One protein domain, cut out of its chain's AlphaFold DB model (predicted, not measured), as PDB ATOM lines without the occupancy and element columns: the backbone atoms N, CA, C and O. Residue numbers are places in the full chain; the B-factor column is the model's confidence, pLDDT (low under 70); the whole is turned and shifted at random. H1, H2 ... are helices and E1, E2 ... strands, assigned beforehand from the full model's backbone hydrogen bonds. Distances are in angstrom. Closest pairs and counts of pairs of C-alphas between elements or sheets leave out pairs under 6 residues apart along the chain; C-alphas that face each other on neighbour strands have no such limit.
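AT A GLANCE: This is residues 224 to 356 of the 473 residues of an uncharacterized protein of Halorubrum distributum (UniProt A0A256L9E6). A strongly twisted sheet of six strands, folded over by a sharp bend in E2, has the helical hairpin H3 and H4 packed over one face and the short H2 beside its strands on the opposite face. E1 and E5 run through the middle, and the four-residue H1 packs on E4 at the far end of the sheet from H4. The printed part has 133 residues, with four named helices and six named strands in the order H1 E1 E2 E3 E4 H2 E5 E6 H3 H4. The sheet is branched and antiparallel, and the class is mixed, helices and strands. The whole is compact, with a radius of gyration of the C-alphas of 13.5 A and spans of 41 by 32 by 27 A.

IN THESE COORDINATES: H1, residues 224 to 227, begins with C-alpha 224 at (220.472, 178.883, 118.382). E1 is residues 243 to 249, 18.0 A long; E2, residues 265 to 274, 17.2 A, bends by 105 degrees at residue 271. E3 is residues 281 to 283 and E4 residues 286 to 290. H2 is residues 298 to 304. E5, residues 312 to 317, is 16.3 A long, and E6 is residues 324 to 328. H3, residues 330 to 341, is 16.5 A long. H4, residues 347 to 356, is 14.1 A long and ends with C-alpha 356 at (253.197, 186.413, 121.547).

HOW THE PARTS SIT: E1, E2 and E3 form a meander, each strand the antiparallel neighbour of the one before. E1 has E2 on one side, with N 246 and O 272 2.8 A apart, and E5 on the other side, with N 245 and O 315 3.0 A apart. On the side of E2 away from E1 are E3, with N 273 and O 282 2.8 A apart, and E4, with N 266 and O 289 2.9 A apart. E5 and E6 are a hairpin, with N 316 and O 324 2.8 A apart. H3 is on the sheet at a height of 8.1 A, over E1, E5 and, only just, E2, on which 3 of its C-alphas fall; the closest C-alphas of H3 and E2, Gly 337 and Glu 272, are 5.1 A apart. H4 is on the same face at a height of 10.4 A. H3 touches H4 with residues 336 to 340 alone, opposite ways at a shallow tilt of 34 degrees, only just short of steep; their closest C-alphas, His 339 and Ala 350, are 4.9 A apart. H2 is on the opposite face, over none of the strands. In H2, H3 and H4 every O i to N i+4 pair is within hydrogen-bond range; H1 is too short for one.

THE WHOLE: The C-alphas farthest apart, Asp 258 and Asp 356, are 42.2 A apart. The printed part has no cut. The links H1 to E1 and E1 to E2 are long, 15 residues each. Mean pLDDT of the printed part is 85.2, and residues 238 to 241 and 257 to 261 are under 70.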
ATOM      1  N   SER A 224     219.837 177.650 118.862       86.81
ATOM      2  CA  SER A 224     220.472 178.883 118.382       86.81
ATOM      3  C   SER A 224     221.679 178.605 117.495       86.81
ATOM      4  O   SER A 224     221.918 179.373 116.567       86.81
ATOM      5  N   MET A 225     222.410 177.508 117.719       87.38
ATOM      6  CA  MET A 225     223.574 177.139 116.903       87.38
ATOM      7  C   MET A 225     223.250 176.973 115.416       87.38
ATOM      8  O   MET A 225     224.115 177.223 114.574       87.38
ATOM      9  N   TYR A 226     222.009 176.608 115.103       87.56
ATOM     10  CA  TYR A 226     221.556 176.355 113.740       87.56
ATOM     11  C   TYR A 226     220.620 177.451 113.217       87.56
ATOM     12  O   TYR A 226     220.679 177.803 112.037       87.56
ATOM     13  N   ASN A 227     219.811 178.053 114.095       86.62
ATOM     14  CA  ASN A 227     218.710 178.928 113.686       86.62
ATOM     15  C   ASN A 227     218.889 180.408 114.039       86.62
ATOM     16  O   ASN A 227     218.246 181.258 113.419       86.62
ATOM     17  N   ALA A 228     219.806 180.770 114.943       88.62
ATOM     18  CA  ALA A 228     220.063 182.176 115.249       88.62
ATOM     19  C   ALA A 228     220.713 182.917 114.065       88.62
ATOM     20  O   ALA A 228     221.166 182.325 113.074       88.62
ATOM     21  N   LYS A 229     220.780 184.249 114.167       89.31
ATOM     22  CA  LYS A 229     221.464 185.076 113.167       89.31
ATOM     23  C   LYS A 229     222.948 184.701 113.107       89.31
ATOM     24  O   LYS A 229     223.641 184.738 114.125       89.31
ATOM     25  N   GLU A 230     223.419 184.348 111.912       90.75
ATOM     26  CA  GLU A 230     224.790 183.900 111.684       90.75
ATOM     27  C   GLU A 230     225.803 185.020 111.903       90.75
ATOM     28  O   GLU A 230     225.541 186.167 111.541       90.75
ATOM     29  N   PHE A 231     226.984 184.675 112.425       92.38
ATOM     30  CA  PHE A 231     228.143 185.551 112.379       92.38
ATOM     31  C   PHE A 231     228.896 185.362 111.069       92.38
ATOM     32  O   PHE A 231     229.401 184.277 110.785       92.38
ATOM     33  N   SER A 232     229.010 186.429 110.284       90.88
ATOM     34  CA  SER A 232     229.766 186.440 109.039       90.88
ATOM     35  C   SER A 232     231.086 187.200 109.222       90.88
ATOM     36  O   SER A 232     231.074 188.434 109.274       90.88
ATOM     37  N   PRO A 233     232.248 186.516 109.279       86.81
ATOM     38  CA  PRO A 233     233.541 187.164 109.528       86.81
ATOM     39  C   PRO A 233     233.954 188.194 108.461       86.81
ATOM     40  O   PRO A 233     234.862 188.996 108.666       86.81
ATOM     41  N   TYR A 234     233.307 188.181 107.302       87.19
ATOM     42  CA  TYR A 234     233.599 189.043 106.156       87.19
ATOM     43  C   TYR A 234     232.498 190.082 105.887       87.19
ATOM     44  O   TYR A 234     232.604 190.837 104.915       87.19
ATOM     45  N   ALA A 235     231.457 190.147 106.726       82.12
ATOM     46  CA  ALA A 235     230.447 191.195 106.631       82.12
ATOM     47  C   ALA A 235     231.085 192.583 106.786       82.12
ATOM     48  O   ALA A 235     232.003 192.782 107.583       82.12
ATOM     49  N   HIS A 236     230.613 193.528 105.967       80.38
ATOM     50  CA  HIS A 236     231.057 194.928 105.961       80.38
ATOM     51  C   HIS A 236     232.580 195.126 105.811       80.38
ATOM     52  O   HIS A 236     233.120 196.170 106.167       80.38
ATOM     53  N   ALA A 237     233.290 194.153 105.229       78.38
ATOM     54  CA  ALA A 237     234.729 194.241 105.007       78.38
ATOM     55  C   ALA A 237     235.087 195.313 103.952       78.38
ATOM     56  O   ALA A 237     235.106 195.053 102.746       78.38
ATOM     57  N   GLY A 238     235.419 196.522 104.415       61.12
ATOM     58  CA  GLY A 238     235.947 197.625 103.609       61.12
ATOM     59  C   GLY A 238     237.354 198.023 104.057       61.12
ATOM     60  O   GLY A 238     237.533 198.596 105.124       61.12
ATOM     61  N   GLY A 239     238.378 197.748 103.244       62.56
ATOM     62  CA  GLY A 239     239.762 198.128 103.565       62.56
ATOM     63  C   GLY A 239     240.493 197.132 104.478       62.56
ATOM     64  O   GLY A 239     240.433 195.929 104.235       62.56
ATOM     65  N   ASN A 240     241.257 197.639 105.457       59.16
ATOM     66  CA  ASN A 240     242.258 196.879 106.223       59.16
ATOM     67  C   ASN A 240     241.832 196.274 107.588       59.16
ATOM     68  O   ASN A 240     242.593 195.449 108.103       59.16
ATOM     69  N   PRO A 241     240.683 196.594 108.221       68.81
ATOM     70  CA  PRO A 241     240.364 195.932 109.479       68.81
ATOM     71  C   PRO A 241     239.813 194.520 109.208       68.81
ATOM     72  O   PRO A 241     238.745 194.351 108.624       68.81
ATOM     73  N   ARG A 242     240.571 193.486 109.606       82.88
ATOM     74  CA  ARG A 242     240.102 192.083 109.607       82.88
ATOM     75  C   ARG A 242     239.261 191.819 110.857       82.88
ATOM     76  O   ARG A 242     239.615 192.317 111.925       82.88
ATOM     77  N   SER A 243     238.187 191.052 110.755       90.00
ATOM     78  CA  SER A 243     237.456 190.537 111.913       90.00
ATOM     79  C   SER A 243     238.313 189.560 112.720       90.00
ATOM     80  O   SER A 243     239.369 189.096 112.267       90.00
ATOM     81  N   LEU A 244     237.860 189.283 113.937       92.31
ATOM     82  CA  LEU A 244     238.409 188.242 114.791       92.31
ATOM     83  C   LEU A 244     237.250 187.507 115.458       92.31
ATOM     84  O   LEU A 244     236.410 188.157 116.071       92.31
ATOM     85  N   ALA A 245     237.205 186.185 115.336       95.62
ATOM     86  CA  ALA A 245     236.240 185.348 116.041       95.62
ATOM     87  C   ALA A 245     236.971 184.265 116.830       95.62
ATOM     88  O   ALA A 245     237.858 183.601 116.295       95.62
ATOM     89  N   VAL A 246     236.593 184.103 118.092       96.12
ATOM     90  CA  VAL A 246     237.072 183.068 119.004       96.12
ATOM     91  C   VAL A 246     235.884 182.181 119.342       96.12
ATOM     92  O   VAL A 246     234.899 182.644 119.924       96.12
ATOM     93  N   VAL A 247     235.960 180.912 118.960       96.75
ATOM     94  CA  VAL A 247     234.813 180.004 119.007       96.75
ATOM     95  C   VAL A 247     235.182 178.650 119.597       96.75
ATOM     96  O   VAL A 247     236.319 178.200 119.494       96.75
ATOM     97  N   GLU A 248     234.197 178.000 120.201       92.31
ATOM     98  CA  GLU A 248     234.206 176.567 120.486       92.31
ATOM     99  C   GLU A 248     233.303 175.873 119.465       92.31
ATOM    100  O   GLU A 248     232.139 176.252 119.304       92.31
ATOM    101  N   VAL A 249     233.830 174.872 118.767       90.56
ATOM    102  CA  VAL A 249     233.098 174.112 117.751       90.56
ATOM    103  C   VAL A 249     232.094 173.192 118.436       90.56
ATOM    104  O   VAL A 249     232.435 172.494 119.390       90.56
ATOM    105  N   LYS A 250     230.847 173.179 117.967       88.94
ATOM    106  CA  LYS A 250     229.773 172.386 118.586       88.94
ATOM    107  C   LYS A 250     229.205 171.291 117.689       88.94
ATOM    108  O   LYS A 250     228.504 170.417 118.183       88.94
ATOM    109  N   GLY A 251     229.551 171.291 116.407       84.69
ATOM    110  CA  GLY A 251     229.055 170.322 115.436       84.69
ATOM    111  C   GLY A 251     229.690 170.497 114.060       84.69
ATOM    112  O   GLY A 251     230.588 171.320 113.872       84.69
ATOM    113  N   GLY A 252     229.220 169.694 113.108       85.75
ATOM    114  CA  GLY A 252     229.709 169.680 111.731       85.75
ATOM    115  C   GLY A 252     229.201 170.847 110.885       85.75
ATOM    116  O   GLY A 252     228.268 171.558 111.260       85.75
ATOM    117  N   VAL A 253     229.821 171.035 109.717       89.19
ATOM    118  CA  VAL A 253     229.363 172.034 108.744       89.19
ATOM    119  C   VAL A 253     227.959 171.672 108.253       89.19
ATOM    120  O   VAL A 253     227.691 170.517 107.937       89.19
ATOM    121  N   PHE A 254     227.087 172.669 108.134       88.19
ATOM    122  CA  PHE A 254     225.741 172.533 107.589       88.19
ATOM    123  C   PHE A 254     225.408 173.673 106.622       88.19
ATOM    124  O   PHE A 254     226.079 174.706 106.581       88.19
ATOM    125  N   VAL A 255     224.343 173.484 105.846       85.31
ATOM    126  CA  VAL A 255     223.769 174.490 104.946       85.31
ATOM    127  C   VAL A 255     222.269 174.559 105.216       85.31
ATOM    128  O   VAL A 255     221.640 173.529 105.435       85.31
ATOM    129  N   GLN A 256     221.693 175.762 105.196       75.44
ATOM    130  CA  GLN A 256     220.247 175.959 105.342       75.44
ATOM    131  C   GLN A 256     219.657 176.447 104.012       75.44
ATOM    132  O   GLN A 256     220.101 177.465 103.470       75.44
ATOM    133  N   GLU A 257     218.670 175.717 103.482       62.38
ATOM    134  CA  GLU A 257     218.165 175.883 102.108       62.38
ATOM    135  C   GLU A 257     217.532 177.264 101.842       62.38
ATOM    136  O   GLU A 257     217.699 177.822 100.749       62.38
ATOM    137  N   ASP A 258     216.912 177.845 102.875       61.72
ATOM    138  CA  ASP A 258     216.124 179.086 102.821       61.72
ATOM    139  C   ASP A 258     216.898 180.364 103.209       61.72
ATOM    140  O   ASP A 258     216.339 181.467 103.192       61.72
ATOM    141  N   ARG A 259     218.196 180.281 103.546       64.06
ATOM    142  CA  ARG A 259     219.003 181.488 103.819       64.06
ATOM    143  C   ARG A 259     219.572 182.085 102.534       64.06
ATOM    144  O   ARG A 259     220.146 181.388 101.701       64.06
ATOM    145  N   ARG A 260     219.506 183.423 102.430       51.69
ATOM    146  CA  ARG A 260     219.908 184.251 101.265       51.69
ATOM    147  C   ARG A 260     221.257 183.908 100.619       51.69
ATOM    148  O   ARG A 260     221.447 184.257  99.459       51.69
ATOM    149  N   SER A 261     222.203 183.325 101.350       59.28
ATOM    150  CA  SER A 261     223.551 183.039 100.851       59.28
ATOM    151  C   SER A 261     223.829 181.563 100.570       59.28
ATOM    152  O   SER A 261     224.873 181.307  99.979       59.28
ATOM    153  N   ARG A 262     222.963 180.623 101.009       74.62
ATOM    154  CA  ARG A 262     223.221 179.161 101.038       74.62
ATOM    155  C   ARG A 262     224.650 178.790 101.471       74.62
ATOM    156  O   ARG A 262     225.181 177.765 101.071       74.62
ATOM    157  N   ALA A 263     225.281 179.651 102.266       85.44
ATOM    158  CA  ALA A 263     226.680 179.504 102.610       85.44
ATOM    159  C   ALA A 263     226.845 178.409 103.674       85.44
ATOM    160  O   ALA A 263     225.979 178.291 104.546       85.44
ATOM    161  N   PRO A 264     227.963 177.668 103.652       90.31
ATOM    162  CA  PRO A 264     228.291 176.692 104.669       90.31
ATOM    163  C   PRO A 264     228.472 177.409 105.997       90.31
ATOM    164  O   PRO A 264     229.098 178.471 106.080       90.31
ATOM    165  N   MET A 265     227.903 176.824 107.037       93.25
ATOM    166  CA  MET A 265     227.936 177.341 108.393       93.25
ATOM    167  C   MET A 265     228.398 176.256 109.351       93.25
ATOM    168  O   MET A 265     228.219 175.072 109.093       93.25
ATOM    169  N   VAL A 266     228.978 176.665 110.470       93.69
ATOM    170  CA  VAL A 266     229.369 175.764 111.554       93.69
ATOM    171  C   VAL A 266     228.608 176.164 112.813       93.69
ATOM    172  O   VAL A 266     228.608 177.352 113.149       93.69
ATOM    173  N   PRO A 267     227.977 175.220 113.526       93.25
ATOM    174  CA  PRO A 267     227.388 175.485 114.825       93.25
ATOM    175  C   PRO A 267     228.513 175.696 115.839       93.25
ATOM    176  O   PRO A 267     229.375 174.832 116.038       93.25
ATOM    177  N   VAL A 268     228.534 176.865 116.473       93.88
ATOM    178  CA  VAL A 268     229.576 177.219 117.436       93.88
ATOM    179  C   VAL A 268     229.005 177.900 118.672       93.88
ATOM    180  O   VAL A 268     227.917 178.481 118.663       93.88
ATOM    181  N   ARG A 269     229.800 177.887 119.740       93.56
ATOM    182  CA  ARG A 269     229.681 178.840 120.840       93.56
ATOM    183  C   ARG A 269     230.735 179.924 120.655       93.56
ATOM    184  O   ARG A 269     231.931 179.644 120.718       93.56
ATOM    185  N   PHE A 270     230.303 181.158 120.448       92.94
ATOM    186  CA  PHE A 270     231.173 182.324 120.438       92.94
ATOM    187  C   PHE A 270     231.647 182.596 121.861       92.94
ATOM    188  O   PHE A 270     230.845 182.788 122.773       92.94
ATOM    189  N   ILE A 271     232.963 182.587 122.057       91.56
ATOM    190  CA  ILE A 271     233.563 183.148 123.265       91.56
ATOM    191  C   ILE A 271     233.520 184.665 123.119       91.56
ATOM    192  O   ILE A 271     232.936 185.338 123.959       91.56
ATOM    193  N   GLU A 272     234.075 185.158 122.013       90.56
ATOM    194  CA  GLU A 272     234.040 186.561 121.620       90.56
ATOM    195  C   GLU A 272     234.239 186.659 120.103       90.56
ATOM    196  O   GLU A 272     235.073 185.944 119.536       90.56
ATOM    197  N   ALA A 273     233.515 187.541 119.428       92.56
ATOM    198  CA  ALA A 273     233.716 187.808 118.014       92.56
ATOM    199  C   ALA A 273     233.407 189.258 117.672       92.56
ATOM    200  O   ALA A 273     232.389 189.802 118.081       92.56
ATOM    201  N   VAL A 274     234.274 189.858 116.858       90.31
ATOM    202  CA  VAL A 274     234.172 191.248 116.412       90.31
ATOM    203  C   VAL A 274     234.360 191.299 114.901       90.31
ATOM    204  O   VAL A 274     235.390 190.874 114.364       90.31
ATOM    205  N   GLY A 275     233.349 191.818 114.209       86.81
ATOM    206  CA  GLY A 275     233.298 192.002 112.764       86.81
ATOM    207  C   GLY A 275     234.327 193.005 112.239       86.81
ATOM    208  O   GLY A 275     235.089 193.623 112.982       86.81
ATOM    209  N   CYS A 276     234.383 193.165 110.916       82.25
ATOM    210  CA  CYS A 276     235.375 194.042 110.290       82.25
ATOM    211  C   CYS A 276     235.191 195.519 110.689       82.25
ATOM    212  O   CYS A 276     236.188 196.221 110.865       82.25
ATOM    213  N   ASP A 277     233.946 195.956 110.864       78.94
ATOM    214  CA  ASP A 277     233.517 197.326 111.162       78.94
ATOM    215  C   ASP A 277     233.177 197.568 112.644       78.94
ATOM    216  O   ASP A 277     232.658 198.628 112.974       78.94
ATOM    217  N   GLU A 278     233.447 196.590 113.519       75.06
ATOM    218  CA  GLU A 278     233.199 196.624 114.976       75.06
ATOM    219  C   GLU A 278     231.726 196.732 115.395       75.06
ATOM    220  O   GLU A 278     231.413 196.541 116.565       75.06
ATOM    221  N   SER A 279     230.809 196.956 114.451       73.25
ATOM    222  CA  SER A 279     229.368 197.043 114.707       73.25
ATOM    223  C   SER A 279     228.726 195.675 114.929       73.25
ATOM    224  O   SER A 279     227.660 195.563 115.534       73.25
ATOM    225  N   PHE A 280     229.379 194.630 114.426       78.38
ATOM    226  CA  PHE A 280     228.870 193.276 114.442       78.38
ATOM    227  C   PHE A 280     229.654 192.420 115.438       78.38
ATOM    228  O   PHE A 280     230.767 191.986 115.136       78.38
ATOM    229  N   THR A 281     229.088 192.193 116.625       85.06
ATOM    230  CA  THR A 281     229.733 191.448 117.714       85.06
ATOM    231  C   THR A 281     228.908 190.249 118.182       85.06
ATOM    232  O   THR A 281     227.698 190.194 117.961       85.06
ATOM    233  N   LYS A 282     229.576 189.269 118.802       86.62
ATOM    234  CA  LYS A 282     228.953 188.172 119.560       86.62
ATOM    235  C   LYS A 282     229.804 187.834 120.777       86.62
ATOM    236  O   LYS A 282     230.965 187.472 120.611       86.62
ATOM    237  N   GLU A 283     229.203 187.853 121.960       87.12
ATOM    238  CA  GLU A 283     229.882 187.562 123.226       87.12
ATOM    239  C   GLU A 283     229.138 186.456 123.973       87.12
ATOM    240  O   GLU A 283     227.956 186.586 124.270       87.12
ATOM    241  N   SER A 284     229.831 185.365 124.315       83.19
ATOM    242  CA  SER A 284     229.254 184.259 125.102       83.19
ATOM    243  C   SER A 284     227.927 183.688 124.559       83.19
ATOM    244  O   SER A 284     227.109 183.158 125.314       83.19
ATOM    245  N   GLU A 285     227.724 183.745 123.242       88.94
ATOM    246  CA  GLU A 285     226.494 183.347 122.547       88.94
ATOM    247  C   GLU A 285     226.668 182.049 121.747       88.94
ATOM    248  O   GLU A 285     227.745 181.761 121.231       88.94
ATOM    249  N   HIS A 286     225.587 181.288 121.562       91.12
ATOM    250  CA  HIS A 286     225.543 180.190 120.590       91.12
ATOM    251  C   HIS A 286     225.002 180.698 119.254       91.12
ATOM    252  O   HIS A 286     224.088 181.523 119.216       91.12
ATOM    253  N   GLY A 287     225.566 180.228 118.147       91.44
ATOM    254  CA  GLY A 287     225.088 180.631 116.834       91.44
ATOM    255  C   GLY A 287     225.861 180.017 115.675       91.44
ATOM    256  O   GLY A 287     226.935 179.446 115.881       91.44
ATOM    257  N   PRO A 288     225.358 180.186 114.446       93.50
ATOM    258  CA  PRO A 288     226.076 179.755 113.264       93.50
ATOM    259  C   PRO A 288     227.231 180.702 112.941       93.50
ATOM    260  O   PRO A 288     227.062 181.921 112.897       93.50
ATOM    261  N   LEU A 289     228.398 180.142 112.644       94.44
ATOM    262  CA  LEU A 289     229.532 180.834 112.042       94.44
ATOM    263  C   LEU A 289     229.537 180.577 110.535       94.44
ATOM    264  O   LEU A 289     229.621 179.431 110.107       94.44
ATOM    265  N   GLN A 290     229.498 181.630 109.723       94.00
ATOM    266  CA  GLN A 290     229.489 181.509 108.268       94.00
ATOM    267  C   GLN A 290     230.904 181.312 107.704       94.00
ATOM    268  O   GLN A 290     231.800 182.127 107.934       94.00
ATOM    269  N   LEU A 291     231.080 180.287 106.873       92.81
ATOM    270  CA  LEU A 291     232.298 180.025 106.112       92.81
ATOM    271  C   LEU A 291     232.150 180.528 104.673       92.81
ATOM    272  O   LEU A 291     231.055 180.705 104.141       92.81
ATOM    273  N   SER A 292     233.273 180.850 104.047       89.75
ATOM    274  CA  SER A 292     233.338 181.212 102.634       89.75
ATOM    275  C   SER A 292     233.631 179.985 101.764       89.75
ATOM    276  O   SER A 292     234.416 179.120 102.149       89.75
ATOM    277  N   GLU A 293     233.019 179.931 100.581       86.69
ATOM    278  CA  GLU A 293     233.170 178.832  99.617       86.69
ATOM    279  C   GLU A 293     234.161 179.155  98.498       86.69
ATOM    280  O   GLU A 293     234.353 180.321  98.138       86.69
ATOM    281  N   GLY A 294     234.732 178.097  97.917       79.31
ATOM    282  CA  GLY A 294     235.663 178.128  96.789       79.31
ATOM    283  C   GLY A 294     237.044 177.566  97.138       79.31
ATOM    284  O   GLY A 294     237.364 177.363  98.307       79.31
ATOM    285  N   ALA A 295     237.874 177.352  96.117       76.25
ATOM    286  CA  ALA A 295     239.226 176.825  96.296       76.25
ATOM    287  C   ALA A 295     240.091 177.754  97.175       76.25
ATOM    288  O   ALA A 295     240.179 178.966  96.937       76.25
ATOM    289  N   GLY A 296     240.724 177.192  98.204       74.19
ATOM    290  CA  GLY A 296     241.540 177.895  99.195       74.19
ATOM    291  C   GLY A 296     240.748 178.814 100.137       74.19
ATOM    292  O   GLY A 296     241.312 179.772 100.691       74.19
ATOM    293  N   LYS A 297     239.437 178.594 100.285       88.56
ATOM    294  CA  LYS A 297     238.527 179.399 101.125       88.56
ATOM    295  C   LYS A 297     238.207 178.691 102.437       88.56
ATOM    296  O   LYS A 297     238.721 177.609 102.707       88.56
ATOM    297  N   ASP A 298     237.432 179.348 103.293       89.69
ATOM    298  CA  ASP A 298     237.309 178.928 104.691       89.69
ATOM    299  C   ASP A 298     236.666 177.555 104.839       89.69
ATOM    300  O   ASP A 298     237.099 176.811 105.705       89.69
ATOM    301  N   TYR A 299     235.704 177.191 103.984       90.19
ATOM    302  CA  TYR A 299     235.108 175.855 104.004       90.19
ATOM    303  C   TYR A 299     236.156 174.759 103.778       90.19
ATOM    304  O   TYR A 299     236.297 173.863 104.599       90.19
ATOM    305  N   GLU A 300     236.959 174.867 102.720       84.31
ATOM    306  CA  GLU A 300     238.000 173.881 102.419       84.31
ATOM    307  C   GLU A 300     239.080 173.844 103.509       84.31
ATOM    308  O   GLU A 300     239.484 172.770 103.944       84.31
ATOM    309  N   LYS A 301     239.500 175.008 104.025       85.50
ATOM    310  CA  LYS A 301     240.432 175.077 105.166       85.50
ATOM    311  C   LYS A 301     239.852 174.462 106.435       85.50
ATOM    312  O   LYS A 301     240.607 173.927 107.238       85.50
ATOM    313  N   TRP A 302     238.541 174.570 106.630       89.56
ATOM    314  CA  TRP A 302     237.850 173.977 107.766       89.56
ATOM    315  C   TRP A 302     237.845 172.454 107.669       89.56
ATOM    316  O   TRP A 302     238.217 171.784 108.626       89.56
ATOM    317  N   ILE A 303     237.487 171.916 106.500       84.56
ATOM    318  CA  ILE A 303     237.495 170.472 106.243       84.56
ATOM    319  C   ILE A 303     238.920 169.910 106.335       84.56
ATOM    320  O   ILE A 303     239.148 168.951 107.065       84.56
ATOM    321  N   ASN A 304     239.894 170.548 105.681       80.12
ATOM    322  CA  ASN A 304     241.295 170.109 105.691       80.12
ATOM    323  C   ASN A 304     241.969 170.276 107.061       80.12
ATOM    324  O   ASN A 304     242.941 169.589 107.353       80.12
ATOM    325  N   GLY A 305     241.488 171.212 107.883       72.50
ATOM    326  CA  GLY A 305     241.961 171.414 109.251       72.50
ATOM    327  C   GLY A 305     241.387 170.418 110.260       72.50
ATOM    328  O   GLY A 305     241.806 170.443 111.412       72.50
ATOM    329  N   GLU A 306     240.443 169.566 109.842       81.19
ATOM    330  CA  GLU A 306     239.800 168.526 110.655       81.19
ATOM    331  C   GLU A 306     239.216 169.011 112.000       81.19
ATOM    332  O   GLU A 306     239.191 168.246 112.964       81.19
ATOM    333  N   TYR A 307     238.723 170.254 112.091       81.38
ATOM    334  CA  TYR A 307     238.161 170.805 113.335       81.38
ATOM    335  C   TYR A 307     236.896 170.050 113.780       81.38
ATOM    336  O   TYR A 307     235.938 169.919 113.010       81.38
ATOM    337  N   ARG A 308     236.864 169.590 115.036       76.75
ATOM    338  CA  ARG A 308     235.804 168.744 115.614       76.75
ATOM    339  C   ARG A 308     235.064 169.439 116.746       76.75
ATOM    340  O   ARG A 308     235.537 170.405 117.332       76.75
ATOM    341  N   THR A 309     233.903 168.896 117.105       82.69
ATOM    342  CA  THR A 309     233.164 169.302 118.304       82.69
ATOM    343  C   THR A 309     234.061 169.283 119.544       82.69
ATOM    344  O   THR A 309     234.696 168.275 119.843       82.69
ATOM    345  N   GLY A 310     234.075 170.394 120.279       78.94
ATOM    346  CA  GLY A 310     234.912 170.614 121.458       78.94
ATOM    347  C   GLY A 310     236.226 171.348 121.173       78.94
ATOM    348  O   GLY A 310     236.842 171.839 122.122       78.94
ATOM    349  N   ASP A 311     236.634 171.478 119.908       85.50
ATOM    350  CA  ASP A 311     237.826 172.243 119.546       85.50
ATOM    351  C   ASP A 311     237.607 173.742 119.753       85.50
ATOM    352  O   ASP A 311     236.509 174.276 119.564       85.50
ATOM    353  N   TYR A 312     238.687 174.437 120.104       92.12
ATOM    354  CA  TYR A 312     238.704 175.888 120.212       92.12
ATOM    355  C   TYR A 312     239.463 176.475 119.030       92.12
ATOM    356  O   TYR A 312     240.599 176.096 118.751       92.12
ATOM    357  N   VAL A 313     238.823 177.411 118.333       96.25
ATOM    358  CA  VAL A 313     239.320 177.939 117.063       96.25
ATOM    359  C   VAL A 313     239.326 179.461 117.086       96.25
ATOM    360  O   VAL A 313     238.378 180.099 117.553       96.25
ATOM    361  N   VAL A 314     240.394 180.052 116.548       95.56
ATOM    362  CA  VAL A 314     240.495 181.494 116.306       95.56
ATOM    363  C   VAL A 314     240.552 181.776 114.812       95.56
ATOM    364  O   VAL A 314     241.347 181.183 114.088       95.56
ATOM    365  N   ILE A 315     239.724 182.712 114.351       94.25
ATOM    366  CA  ILE A 315     239.546 183.027 112.933       94.25
ATOM    367  C   ILE A 315     239.844 184.498 112.682       94.25
ATOM    368  O   ILE A 315     239.167 185.380 113.209       94.25
ATOM    369  N   HIS A 316     240.816 184.757 111.809       91.31
ATOM    370  CA  HIS A 316     241.142 186.084 111.296       91.31
ATOM    371  C   HIS A 316     240.626 186.211 109.863       91.31
ATOM    372  O   HIS A 316     241.255 185.691 108.935       91.31
ATOM    373  N   ALA A 317     239.525 186.931 109.656       88.62
ATOM    374  CA  ALA A 317     238.891 187.028 108.342       88.62
ATOM    375  C   ALA A 317     238.785 188.467 107.837       88.62
ATOM    376  O   ALA A 317     238.726 189.424 108.597       88.62
ATOM    377  N   GLY A 318     238.739 188.648 106.524       85.00
ATOM    378  CA  GLY A 318     238.580 189.973 105.933       85.00
ATOM    379  C   GLY A 318     238.087 189.897 104.498       85.00
ATOM    380  O   GLY A 318     237.560 188.877 104.057       85.00
ATOM    381  N   ARG A 319     238.307 190.973 103.736       85.06
ATOM    382  CA  ARG A 319     237.784 191.126 102.367       85.06
ATOM    383  C   ARG A 319     238.167 189.990 101.407       85.06
ATOM    384  O   ARG A 319     237.430 189.728 100.462       85.06
ATOM    385  N   SER A 320     239.294 189.308 101.633       82.44
ATOM    386  CA  SER A 320     239.735 188.170 100.810       82.44
ATOM    387  C   SER A 320     238.785 186.972 100.872       82.44
ATOM    388  O   SER A 320     238.854 186.109  99.990       82.44
ATOM    389  N   ARG A 321     237.936 186.896 101.911       84.75
ATOM    390  CA  ARG A 321     237.127 185.714 102.237       84.75
ATOM    391  C   ARG A 321     237.992 184.452 102.301       84.75
ATOM    392  O   ARG A 321     237.610 183.411 101.813       84.75
ATOM    393  N   SER A 322     239.239 184.583 102.739       88.25
ATOM    394  CA  SER A 322     240.164 183.469 102.944       88.25
ATOM    395  C   SER A 322     240.908 183.799 104.219       88.25
ATOM    396  O   SER A 322     241.808 184.642 104.237       88.25
ATOM    397  N   SER A 323     240.416 183.212 105.291       90.00
ATOM    398  CA  SER A 323     240.756 183.496 106.669       90.00
ATOM    399  C   SER A 323     241.998 182.721 107.078       90.00
ATOM    400  O   SER A 323     242.359 181.716 106.457       90.00
ATOM    401  N   ILE A 324     242.661 183.202 108.125       91.00
ATOM    402  CA  ILE A 324     243.628 182.403 108.878       91.00
ATOM    403  C   ILE A 324     242.848 181.768 110.024       91.00
ATOM    404  O   ILE A 324     242.153 182.486 110.745       91.00
ATOM    405  N   ILE A 325     242.917 180.446 110.140       93.12
ATOM    406  CA  ILE A 325     242.164 179.655 111.111       93.12
ATOM    407  C   ILE A 325     243.192 178.907 111.958       93.12
ATOM    408  O   ILE A 325     244.014 178.182 111.401       93.12
ATOM    409  N   HIS A 326     243.166 179.124 113.270       92.38
ATOM    410  CA  HIS A 326     244.081 178.505 114.227       92.38
ATOM    411  C   HIS A 326     243.309 177.587 115.160       92.38
ATOM    412  O   HIS A 326     242.347 178.036 115.783       92.38
ATOM    413  N   SER A 327     243.764 176.342 115.305       91.75
ATOM    414  CA  SER A 327     243.398 175.521 116.460       91.75
ATOM    415  C   SER A 327     244.188 176.015 117.669       91.75
ATOM    416  O   SER A 327     245.402 176.202 117.577       91.75
ATOM    417  N   VAL A 328     243.501 176.267 118.778       89.19
ATOM    418  CA  VAL A 328     244.096 176.774 120.018       89.19
ATOM    419  C   VAL A 328     243.605 175.951 121.202       89.19
ATOM    420  O   VAL A 328     242.573 175.283 121.148       89.19
ATOM    421  N   THR A 329     244.303 176.020 122.329       84.94
ATOM    422  CA  THR A 329     243.785 175.446 123.572       84.94
ATOM    423  C   THR A 329     242.631 176.283 124.126       84.94
ATOM    424  O   THR A 329     242.536 177.495 123.915       84.94
ATOM    425  N   LYS A 330     241.790 175.660 124.959       84.75
ATOM    426  CA  LYS A 330     240.728 176.352 125.708       84.75
ATOM    427  C   LYS A 330     241.231 177.584 126.466       84.75
ATOM    428  O   LYS A 330     240.563 178.614 126.497       84.75
ATOM    429  N   ILE A 331     242.404 177.485 127.097       79.19
ATOM    430  CA  ILE A 331     242.983 178.583 127.882       79.19
ATOM    431  C   ILE A 331     243.377 179.743 126.965       79.19
ATOM    432  O   ILE A 331     243.115 180.899 127.295       79.19
ATOM    433  N   GLU A 332     243.987 179.452 125.817       87.69
ATOM    434  CA  GLU A 332     244.351 180.472 124.834       87.69
ATOM    435  C   GLU A 332     243.121 181.127 124.214       87.69
ATOM    436  O   GLU A 332     243.111 182.347 124.065       87.69
ATOM    437  N   ALA A 333     242.064 180.362 123.933       88.25
ATOM    438  CA  ALA A 333     240.799 180.900 123.449       88.25
ATOM    439  C   ALA A 333     240.175 181.871 124.461       88.25
ATOM    440  O   ALA A 333     239.866 183.011 124.119       88.25
ATOM    441  N   LEU A 334     240.073 181.476 125.734       83.75
ATOM    442  CA  LEU A 334     239.536 182.340 126.792       83.75
ATOM    443  C   LEU A 334     240.371 183.613 126.988       83.75
ATOM    444  O   LEU A 334     239.810 184.697 127.120       83.75
ATOM    445  N   LYS A 335     241.706 183.511 126.967       84.62
ATOM    446  CA  LYS A 335     242.597 184.679 127.069       84.62
ATOM    447  C   LYS A 335     242.500 185.593 125.849       84.62
ATOM    448  O   LYS A 335     242.506 186.811 125.999       84.62
ATOM    449  N   THR A 336     242.374 185.021 124.653       90.75
ATOM    450  CA  THR A 336     242.184 185.785 123.413       90.75
ATOM    451  C   THR A 336     240.853 186.533 123.440       90.75
ATOM    452  O   THR A 336     240.834 187.725 123.145       90.75
ATOM    453  N   GLY A 337     239.772 185.867 123.862       87.88
ATOM    454  CA  GLY A 337     238.461 186.487 124.062       87.88
ATOM    455  C   GLY A 337     238.504 187.613 125.096       87.88
ATOM    456  O   GLY A 337     238.075 188.721 124.806       87.88
ATOM    457  N   PHE A 338     239.146 187.390 126.248       85.25
ATOM    458  CA  PHE A 338     239.347 188.429 127.266       85.25
ATOM    459  C   PHE A 338     240.100 189.656 126.726       85.25
ATOM    460  O   PHE A 338     239.740 190.798 127.010       85.25
ATOM    461  N   HIS A 339     241.154 189.449 125.928       87.88
ATOM    462  CA  HIS A 339     241.872 190.559 125.303       87.88
ATOM    463  C   HIS A 339     241.046 191.288 124.238       87.88
ATOM    464  O   HIS A 339     241.322 192.463 123.983       87.88
ATOM    465  N   LEU A 340     240.066 190.608 123.642       86.62
ATOM    466  CA  LEU A 340     239.173 191.150 122.630       86.62
ATOM    467  C   LEU A 340     238.040 191.997 123.243       86.62
ATOM    468  O   LEU A 340     237.734 193.030 122.657       86.62
ATOM    469  N   SER A 341     237.493 191.625 124.408       83.38
ATOM    470  CA  SER A 341     236.301 192.264 125.004       83.38
ATOM    471  C   SER A 341     236.555 193.295 126.111       83.38
ATOM    472  O   SER A 341     235.673 194.092 126.425       83.38
ATOM    473  N   ARG A 342     237.744 193.314 126.727       80.38
ATOM    474  CA  ARG A 342     238.061 194.280 127.799       80.38
ATOM    475  C   ARG A 342     238.027 195.738 127.317       80.38
ATOM    476  O   ARG A 342     238.321 196.026 126.162       80.38
ATOM    477  N   GLU A 343     237.759 196.658 128.242       74.25
ATOM    478  CA  GLU A 343     237.567 198.098 127.985       74.25
ATOM    479  C   GLU A 343     238.762 198.782 127.285       74.25
ATOM    480  O   GLU A 343     238.569 199.670 126.460       74.25
ATOM    481  N   ASP A 344     239.996 198.340 127.561       76.31
ATOM    482  CA  ASP A 344     241.238 198.798 126.910       76.31
ATOM    483  C   ASP A 344     241.727 197.855 125.788       76.31
ATOM    484  O   ASP A 344     242.881 197.917 125.350       76.31
ATOM    485  N   GLY A 345     240.874 196.914 125.387       80.31
ATOM    486  CA  GLY A 345     241.184 195.790 124.517       80.31
ATOM    487  C   GLY A 345     240.839 196.026 123.054       80.31
ATOM    488  O   GLY A 345     240.930 197.131 122.526       80.31
ATOM    489  N   GLY A 346     240.497 194.933 122.378       84.12
ATOM    490  CA  GLY A 346     240.099 194.927 120.976       84.12
ATOM    491  C   GLY A 346     240.967 194.015 120.112       84.12
ATOM    492  O   GLY A 346     241.843 193.282 120.582       84.12
ATOM    493  N   ARG A 347     240.721 194.057 118.799       88.12
ATOM    494  CA  ARG A 347     241.325 193.127 117.827       88.12
ATOM    495  C   ARG A 347     242.853 193.155 117.834       88.12
ATOM    496  O   ARG A 347     243.469 192.102 117.684       88.12
ATOM    497  N   ASP A 348     243.463 194.319 118.040       87.56
ATOM    498  CA  ASP A 348     244.923 194.461 118.080       87.56
ATOM    499  C   ASP A 348     245.529 193.864 119.354       87.56
ATOM    500  O   ASP A 348     246.550 193.177 119.287       87.56
ATOM    501  N   ALA A 349     244.874 194.043 120.504       88.56
ATOM    502  CA  ALA A 349     245.303 193.441 121.762       88.56
ATOM    503  C   ALA A 349     245.232 191.904 121.706       88.56
ATOM    504  O   ALA A 349     246.177 191.225 122.108       88.56
ATOM    505  N   ALA A 350     244.145 191.359 121.153       90.81
ATOM    506  CA  ALA A 350     243.975 189.921 120.970       90.81
ATOM    507  C   ALA A 350     244.979 189.335 119.958       90.81
ATOM    508  O   ALA A 350     245.578 188.289 120.208       90.81
ATOM    509  N   ARG A 351     245.247 190.032 118.844       89.88
ATOM    510  CA  ARG A 351     246.291 189.627 117.882       89.88
ATOM    511  C   ARG A 351     247.685 189.665 118.477       89.88
ATOM    512  O   ARG A 351     248.469 188.762 118.207       89.88
ATOM    513  N   LYS A 352     247.997 190.686 119.278       90.50
ATOM    514  CA  LYS A 352     249.283 190.758 119.969       90.50
ATOM    515  C   LYS A 352     249.465 189.538 120.872       90.50
ATOM    516  O   LYS A 352     250.505 188.900 120.796       90.50
ATOM    517  N   TYR A 353     248.444 189.181 121.654       91.38
ATOM    518  CA  TYR A 353     248.483 187.983 122.493       91.38
ATOM    519  C   TYR A 353     248.756 186.710 121.673       91.38
ATOM    520  O   TYR A 353     249.680 185.970 121.994       91.38
ATOM    521  N   LEU A 354     248.014 186.484 120.585       90.88
ATOM    522  CA  LEU A 354     248.207 185.313 119.715       90.88
ATOM    523  C   LEU A 354     249.603 185.280 119.080       90.88
ATOM    524  O   LEU A 354     250.243 184.233 119.055       90.88
ATOM    525  N   SER A 355     250.103 186.430 118.626       91.12
ATOM    526  CA  SER A 355     251.463 186.541 118.100       91.12
ATOM    527  C   SER A 355     252.516 186.249 119.172       91.12
ATOM    528  O   SER A 355     253.505 185.588 118.871       91.12
ATOM    529  N   ASP A 356     252.311 186.706 120.413       87.75
ATOM    530  CA  ASP A 356     253.197 186.413 121.547       87.75
ATOM    531  C   ASP A 356     253.174 184.911 121.908       87.75
ATOM    532  O   ASP A 356     254.149 184.400 122.454       87.75
TER     533      ASP A 356